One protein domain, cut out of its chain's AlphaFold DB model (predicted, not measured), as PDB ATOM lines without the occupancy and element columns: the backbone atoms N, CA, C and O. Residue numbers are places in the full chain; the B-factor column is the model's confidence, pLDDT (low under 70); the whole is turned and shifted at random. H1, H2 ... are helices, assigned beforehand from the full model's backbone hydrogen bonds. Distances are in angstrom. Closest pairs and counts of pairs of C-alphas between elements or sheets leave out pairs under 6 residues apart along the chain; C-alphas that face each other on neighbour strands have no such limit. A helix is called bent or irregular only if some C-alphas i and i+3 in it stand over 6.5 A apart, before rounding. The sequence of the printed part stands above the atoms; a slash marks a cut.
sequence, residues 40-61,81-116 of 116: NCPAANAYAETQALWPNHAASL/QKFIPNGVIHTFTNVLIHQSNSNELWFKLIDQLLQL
ATOM      1  N   ASN A  40     165.502 138.705 121.802       89.68
ATOM      2  CA  ASN A  40     165.524 138.403 123.243       89.68
ATOM      3  C   ASN A  40     165.749 136.903 123.521       89.68
ATOM      4  O   ASN A  40     166.270 136.518 124.563       89.68
ATOM      5  N   CYS A  41     165.378 136.047 122.565       89.13
ATOM      6  CA  CYS A  41     165.695 134.623 122.557       89.13
ATOM      7  C   CYS A  41     166.636 134.328 121.375       89.13
ATOM      8  O   CYS A  41     166.158 134.027 120.279       89.13
ATOM      9  N   PRO A  42     167.965 134.413 121.563       91.89
ATOM     10  CA  PRO A  42     168.925 134.403 120.460       91.89
ATOM     11  C   PRO A  42     169.201 133.012 119.875       91.89
ATOM     12  O   PRO A  42     170.068 132.880 119.021       91.89
ATOM     13  N   ALA A  43     168.503 131.957 120.301       90.62
ATOM     14  CA  ALA A  43     168.801 130.600 119.846       90.62
ATOM     15  C   ALA A  43     168.598 130.388 118.341       90.62
ATOM     16  O   ALA A  43     169.397 129.701 117.714       90.62
ATOM     17  N   ALA A  44     167.572 131.005 117.745       87.33
ATOM     18  CA  ALA A  44     167.372 130.942 116.299       87.33
ATOM     19  C   ALA A  44     168.494 131.674 115.545       87.33
ATOM     20  O   ALA A  44     168.973 131.196 114.520       87.33
ATOM     21  N   ASN A  45     168.961 132.804 116.087       90.14
ATOM     22  CA  ASN A  45     170.106 133.537 115.551       90.14
ATOM     23  C   ASN A  45     171.394 132.714 115.654       90.14
ATOM     24  O   ASN A  45     172.116 132.615 114.669       90.14
ATOM     25  N   ALA A  46     171.638 132.078 116.803       91.51
ATOM     26  CA  ALA A  46     172.781 131.194 117.009       91.51
ATOM     27  C   ALA A  46     172.744 129.991 116.054       91.51
ATOM     28  O   ALA A  46     173.766 129.635 115.476       91.51
ATOM     29  N   TYR A  47     171.561 129.404 115.826       89.47
ATOM     30  CA  TYR A  47     171.384 128.342 114.837       89.47
ATOM     31  C   TYR A  47     171.738 128.813 113.423       89.47
ATOM     32  O   TYR A  47     172.549 128.183 112.751       89.47
ATOM     33  N   ALA A  48     171.188 129.944 112.981       87.99
ATOM     34  CA  ALA A  48     171.492 130.500 111.665       87.99
ATOM     35  C   ALA A  48     172.988 130.833 111.496       87.99
ATOM     36  O   ALA A  48     173.544 130.656 110.412       87.99
ATOM     37  N   GLU A  49     173.652 131.267 112.570       91.45
ATOM     38  CA  GLU A  49     175.082 131.581 112.576       91.45
ATOM     39  C   GLU A  49     175.960 130.342 112.342       91.45
ATOM     40  O   GLU A  49     177.026 130.465 111.742       91.45
ATOM     41  N   THR A  50     175.496 129.135 112.694       89.75
ATOM     42  CA  THR A  50     176.241 127.893 112.404       89.75
ATOM     43  C   THR A  50     176.519 127.715 110.910       89.75
ATOM     44  O   THR A  50     177.638 127.380 110.528       89.75
ATOM     45  N   GLN A  51     175.547 128.033 110.051       85.74
ATOM     46  CA  GLN A  51     175.695 127.940 108.595       85.74
ATOM     47  C   GLN A  51     176.656 129.000 108.045       85.74
ATOM     48  O   GLN A  51     177.331 128.776 107.042       85.74
ATOM     49  N   ALA A  52     176.729 130.160 108.704       89.01
ATOM     50  CA  ALA A  52     177.646 131.231 108.338       89.01
ATOM     51  C   ALA A  52     179.091 130.931 108.771       89.01
ATOM     52  O   ALA A  52     180.028 131.258 108.042       89.01
ATOM     53  N   LEU A  53     179.272 130.314 109.944       91.71
ATOM     54  CA  LEU A  53     180.581 129.956 110.493       91.71
ATOM     55  C   LEU A  53     181.177 128.709 109.828       91.71
ATOM     56  O   LEU A  53     182.383 128.671 109.582       91.71
ATOM     57  N   TRP A  54     180.347 127.713 109.513       91.09
ATOM     58  CA  TRP A  54     180.768 126.441 108.920       91.09
ATOM     59  C   TRP A  54     180.046 126.181 107.596       91.09
ATOM     60  O   TRP A  54     179.201 125.283 107.511       91.09
ATOM     61  N   PRO A  55     180.382 126.941 106.536       85.37
ATOM     62  CA  PRO A  55     179.790 126.712 105.227       85.37
ATOM     63  C   PRO A  55     180.080 125.283 104.739       85.37
ATOM     64  O   PRO A  55     181.126 124.705 105.040       85.37
ATOM     65  N   ASN A  56     179.159 124.726 103.947       83.59
ATOM     66  CA  ASN A  56     179.228 123.369 103.382       83.59
ATOM     67  C   ASN A  56     179.199 122.230 104.416       83.59
ATOM     68  O   ASN A  56     179.774 121.173 104.168       83.59
ATOM     69  N   HIS A  57     178.549 122.435 105.567       72.99
ATOM     70  CA  HIS A  57     178.467 121.432 106.636       72.99
ATOM     71  C   HIS A  57     179.846 120.964 107.133       72.99
ATOM     72  O   HIS A  57     180.007 119.817 107.547       72.99
ATOM     73  N   ALA A  58     180.850 121.853 107.114       78.92
ATOM     74  CA  ALA A  58     182.187 121.563 107.643       78.92
ATOM     75  C   ALA A  58     182.160 121.171 109.134       78.92
ATOM     76  O   ALA A  58     183.074 120.504 109.618       78.92
ATOM     77  N   ALA A  59     181.101 121.568 109.842       81.74
ATOM     78  CA  ALA A  59     180.702 121.036 111.133       81.74
ATOM     79  C   ALA A  59     179.173 120.874 111.164       81.74
ATOM     80  O   ALA A  59     178.444 121.703 110.611       81.74
ATOM     81  N   SER A  60     178.691 119.812 111.812       82.02
ATOM     82  CA  SER A  60     177.277 119.624 112.137       82.02
ATOM     83  C   SER A  60     176.963 120.212 113.510       82.02
ATOM     84  O   SER A  60     177.792 120.182 114.417       82.02
ATOM     85  N   LEU A  61     175.753 120.741 113.678       86.85
ATOM     86  CA  LEU A  61     175.248 121.106 114.995       86.85
ATOM     87  C   LEU A  61     174.735 119.849 115.705       86.85
ATOM     88  O   LEU A  61     173.694 119.321 115.325       86.85
ATOM     89  N   GLN A  81     148.226 148.133 132.379       52.15
ATOM     90  CA  GLN A  81     148.225 148.317 130.917       52.15
ATOM     91  C   GLN A  81     147.505 149.612 130.482       52.15
ATOM     92  O   GLN A  81     147.700 150.083 129.368       52.15
ATOM     93  N   LYS A  82     146.695 150.217 131.366       50.85
ATOM     94  CA  LYS A  82     145.917 151.436 131.085       50.85
ATOM     95  C   LYS A  82     146.713 152.748 131.181       50.85
ATOM     96  O   LYS A  82     146.162 153.782 130.827       50.85
ATOM     97  N   PHE A  83     147.972 152.726 131.631       53.88
ATOM     98  CA  PHE A  83     148.758 153.944 131.899       53.88
ATOM     99  C   PHE A  83     150.082 154.035 131.124       53.88
ATOM    100  O   PHE A  83     150.990 154.746 131.544       53.88
ATOM    101  N   ILE A  84     150.212 153.352 129.982       56.97
ATOM    102  CA  ILE A  84     151.347 153.580 129.075       56.97
ATOM    103  C   ILE A  84     150.957 154.717 128.118       56.97
ATOM    104  O   ILE A  84     150.016 154.535 127.345       56.97
ATOM    105  N   PRO A  85     151.624 155.888 128.154       56.23
ATOM    106  CA  PRO A  85     151.308 156.996 127.258       56.23
ATOM    107  C   PRO A  85     151.424 156.558 125.794       56.23
ATOM    108  O   PRO A  85     152.396 155.899 125.415       56.23
ATOM    109  N   ASN A  86     150.459 156.961 124.964       51.55
ATOM    110  CA  ASN A  86     150.525 156.788 123.514       51.55
ATOM    111  C   ASN A  86     151.790 157.488 122.988       51.55
ATOM    112  O   ASN A  86     151.886 158.713 123.024       51.55
ATOM    113  N   GLY A  87     152.784 156.717 122.544       62.34
ATOM    114  CA  GLY A  87     154.072 157.245 122.096       62.34
ATOM    115  C   GLY A  87     155.147 156.169 121.946       62.34
ATOM    116  O   GLY A  87     154.858 154.974 121.977       62.34
ATOM    117  N   VAL A  88     156.406 156.599 121.817       62.10
ATOM    118  CA  VAL A  88     157.594 155.739 121.626       62.10
ATOM    119  C   VAL A  88     157.744 154.624 122.671       62.10
ATOM    120  O   VAL A  88     158.300 153.568 122.366       62.10
ATOM    121  N   ILE A  89     157.197 154.816 123.876       64.30
ATOM    122  CA  ILE A  89     157.165 153.799 124.936       64.30
ATOM    123  C   ILE A  89     156.333 152.592 124.494       64.30
ATOM    124  O   ILE A  89     156.807 151.469 124.610       64.30
ATOM    125  N   HIS A  90     155.148 152.814 123.914       62.62
ATOM    126  CA  HIS A  90     154.254 151.743 123.467       62.62
ATOM    127  C   HIS A  90     154.883 150.892 122.354       62.62
ATOM    128  O   HIS A  90     154.814 149.663 122.394       62.62
ATOM    129  N   THR A  91     155.553 151.527 121.384       69.03
ATOM    130  CA  THR A  91     156.260 150.808 120.312       69.03
ATOM    131  C   THR A  91     157.354 149.916 120.886       69.03
ATOM    132  O   THR A  91     157.425 148.734 120.550       69.03
ATOM    133  N   PHE A  92     158.168 150.449 121.798       73.41
ATOM    134  CA  PHE A  92     159.234 149.684 122.431       73.41
ATOM    135  C   PHE A  92     158.699 148.536 123.295       73.41
ATOM    136  O   PHE A  92     159.178 147.408 123.183       73.41
ATOM    137  N   THR A  93     157.670 148.783 124.114       70.02
ATOM    138  CA  THR A  93     157.065 147.726 124.932       70.02
ATOM    139  C   THR A  93     156.461 146.630 124.068       70.02
ATOM    140  O   THR A  93     156.573 145.465 124.429       70.02
ATOM    141  N   ASN A  94     155.885 146.961 122.909       75.89
ATOM    142  CA  ASN A  94     155.357 145.954 121.989       75.89
ATOM    143  C   ASN A  94     156.462 145.105 121.366       75.89
ATOM    144  O   ASN A  94     156.294 143.891 121.280       75.89
ATOM    145  N   VAL A  95     157.596 145.709 120.990       80.14
ATOM    146  CA  VAL A  95     158.771 144.953 120.528       80.14
ATOM    147  C   VAL A  95     159.246 144.009 121.628       80.14
ATOM    148  O   VAL A  95     159.358 142.815 121.374       80.14
ATOM    149  N   LEU A  96     159.434 144.492 122.859       76.97
ATOM    150  CA  LEU A  96     159.863 143.633 123.966       76.97
ATOM    151  C   LEU A  96     158.859 142.524 124.280       76.97
ATOM    152  O   LEU A  96     159.263 141.387 124.505       76.97
ATOM    153  N   ILE A  97     157.559 142.825 124.294       74.74
ATOM    154  CA  ILE A  97     156.505 141.829 124.534       74.74
ATOM    155  C   ILE A  97     156.517 140.774 123.426       74.74
ATOM    156  O   ILE A  97     156.433 139.584 123.725       74.74
ATOM    157  N   HIS A  98     156.657 141.191 122.167       77.74
ATOM    158  CA  HIS A  98     156.726 140.280 121.030       77.74
ATOM    159  C   HIS A  98     157.973 139.391 121.104       77.74
ATOM    160  O   HIS A  98     157.872 138.172 121.009       77.74
ATOM    161  N   GLN A  99     159.128 139.989 121.387       78.91
ATOM    162  CA  GLN A  99     160.404 139.293 121.566       78.91
ATOM    163  C   GLN A  99     160.416 138.392 122.814       78.91
ATOM    164  O   GLN A  99     161.141 137.402 122.867       78.91
ATOM    165  N   SER A 100     159.583 138.688 123.816       76.33
ATOM    166  CA  SER A 100     159.392 137.849 125.007       76.33
ATOM    167  C   SER A 100     158.528 136.613 124.747       76.33
ATOM    168  O   SER A 100     158.464 135.734 125.610       76.33
ATOM    169  N   ASN A 101     157.872 136.502 123.584       79.50
ATOM    170  CA  ASN A 101     157.138 135.296 123.207       79.50
ATOM    171  C   ASN A 101     158.094 134.201 122.712       79.50
ATOM    172  O   ASN A 101     158.096 133.802 121.547       79.50
ATOM    173  N   SER A 102     158.914 133.700 123.636       74.12
ATOM    174  CA  SER A 102     159.930 132.692 123.353       74.12
ATOM    175  C   SER A 102     159.328 131.433 122.732       74.12
ATOM    176  O   SER A 102     159.955 130.837 121.872       74.12
ATOM    177  N   ASN A 103     158.112 131.035 123.122       76.39
ATOM    178  CA  ASN A 103     157.484 129.807 122.637       76.39
ATOM    179  C   ASN A 103     157.306 129.802 121.118       76.39
ATOM    180  O   ASN A 103     157.652 128.819 120.479       76.39
ATOM    181  N   GLU A 104     156.789 130.883 120.532       79.78
ATOM    182  CA  GLU A 104     156.601 130.954 119.077       79.78
ATOM    183  C   GLU A 104     157.931 130.905 118.325       79.78
ATOM    184  O   GLU A 104     158.030 130.241 117.296       79.78
ATOM    185  N   LEU A 105     158.961 131.579 118.848       76.20
ATOM    186  CA  LEU A 105     160.308 131.529 118.277       76.20
ATOM    187  C   LEU A 105     160.908 130.122 118.388       76.20
ATOM    188  O   LEU A 105     161.500 129.636 117.430       76.20
ATOM    189  N   TRP A 106     160.699 129.454 119.524       79.15
ATOM    190  CA  TRP A 106     161.107 128.069 119.752       79.15
ATOM    191  C   TRP A 106     160.438 127.101 118.790       79.15
ATOM    192  O   TRP A 106     161.130 126.299 118.175       79.15
ATOM    193  N   PHE A 107     159.119 127.189 118.624       82.54
ATOM    194  CA  PHE A 107     158.397 126.320 117.695       82.54
ATOM    195  C   PHE A 107     158.837 126.549 116.250       82.54
ATOM    196  O   PHE A 107     159.144 125.583 115.566       82.54
ATOM    197  N   LYS A 108     158.994 127.810 115.819       83.13
ATOM    198  CA  LYS A 108     159.534 128.127 114.485       83.13
ATOM    199  C   LYS A 108     160.923 127.530 114.263       83.13
ATOM    200  O   LYS A 108     161.198 127.022 113.183       83.13
ATOM    201  N   LEU A 109     161.790 127.596 115.272       84.12
ATOM    202  CA  LEU A 109     163.132 127.031 115.193       84.12
ATOM    203  C   LEU A 109     163.102 125.501 115.131       84.12
ATOM    204  O   LEU A 109     163.808 124.911 114.322       84.12
ATOM    205  N   ILE A 110     162.267 124.857 115.948       84.73
ATOM    206  CA  ILE A 110     162.083 123.401 115.920       84.73
ATOM    207  C   ILE A 110     161.541 122.958 114.556       84.73
ATOM    208  O   ILE A 110     162.074 122.015 113.983       84.73
ATOM    209  N   ASP A 111     160.558 123.664 113.994       86.15
ATOM    210  CA  ASP A 111     160.022 123.367 112.662       86.15
ATOM    211  C   ASP A 111     161.104 123.476 111.576       86.15
ATOM    212  O   ASP A 111     161.155 122.644 110.675       86.15
ATOM    213  N   GLN A 112     161.999 124.466 111.672       81.45
ATOM    214  CA  GLN A 112     163.147 124.602 110.765       81.45
ATOM    215  C   GLN A 112     164.156 123.461 110.916       81.45
ATOM    216  O   GLN A 112     164.731 123.024 109.922       81.45
ATOM    217  N   LEU A 113     164.377 122.985 112.142       81.62
ATOM    218  CA  LEU A 113     165.283 121.872 112.427       81.62
ATOM    219  C   LEU A 113     164.716 120.525 111.958       81.62
ATOM    220  O   LEU A 113     165.485 119.672 111.535       81.62
ATOM    221  N   LEU A 114     163.395 120.334 112.021       81.52
ATOM    222  CA  LEU A 114     162.717 119.094 111.621       81.52
ATOM    223  C   LEU A 114     162.487 118.966 110.104       81.52
ATOM    224  O   LEU A 114     162.104 117.895 109.641       81.52
ATOM    225  N   GLN A 115     162.668 120.045 109.339       75.79
ATOM    226  CA  GLN A 115     162.575 120.041 107.871       75.79
ATOM    227  C   GLN A 115     163.892 119.647 107.174       75.79
ATOM    228  O   GLN A 115     163.934 119.631 105.942       75.79
ATOM    229  N   LEU A 116     164.946 119.349 107.941       61.93
ATOM    230  CA  LEU A 116     166.244 118.848 107.475       61.93
ATOM    231  C   LEU A 116     166.343 117.332 107.663       61.93
ATOM    232  O   LEU A 116     166.951 116.691 106.778       61.93
TER     233      LEU A 116
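This is residues 40 to 61 and 81 to 116 of the 116 residues of the protein "Phospholipase A I" of Madurella mycetomatis (UniProt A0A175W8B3). Two helices, H2 and H3, follow each other end to end as a long, open arm, and a third helix, H1, sits beside the H3 half, with its early residues near H3 and its far end slanting away. H2 projects alone from the other half and touches no helix; residues 52 to 57 and 85 to 92, of which 88 to 92 belong to H2, stick out free of the rest. The printed part has 58 residues with three named helices, in the order H1, H2, H3, and no named strand; the class is all helix. The whole is extended, with a radius of gyration of the C-alphas of 16.6 A, and its C-alphas span 52 by 20 by 11 A.

The printed part begins at Asn 40, and H1 covers residues 43 to 53, starting at C-alpha 43 at (168.801, 130.600, 119.846) and measuring 15.1 A from first to last C-alpha. Residues 54 to 61 follow, and then comes the cut. After it, residues 81 to 87 lead to H2, residues 88 to 99, which starts at C-alpha 88 at (157.594, 155.739, 121.626) and is 16.7 A long. H3, residues 102 to 114, is the longest helix at 13 residues and 18.2 A, and its last C-alpha, 114, is at (162.717, 119.094, 111.621). Residues 55 to 57 and 81 to 83 are also helical, in runs too short to be named helices.

H1 and H3 only just touch, with 3 pairs of C-alphas within 8 A. H3 touches H1 with residues 105 to 109 alone, and the closest C-alphas of the two helices are those of Ala 44 and Leu 109, 5.9 A apart. The two helices run the same way at a steep tilt of 40 degrees, with their centres 13.5 A apart. H1 and H2 are apart. H2 and H3 meet only through their link, a tight one of 2 residues. In H2 and H3 every O i to N i+4 pair is within hydrogen-bond range, and in H1 5 of 7 are. No helix is bent or irregular.

The outline is a rod, and the two C-alphas farthest apart are those of Ala 58 and Lys 82, at 52.5 A. Residues 62 to 80 are not printed, and C-alphas 61 and 81 stand 41.5 A apart across this cut, which lies in the link from H1 to H2. The printed part ends at Leu 116, the chain's last residue, whose C-alpha is 25.1 A from that of Asn 40. The mean pLDDT of the printed part is 77.8; residues 81 to 91 and residue 116 are under 70.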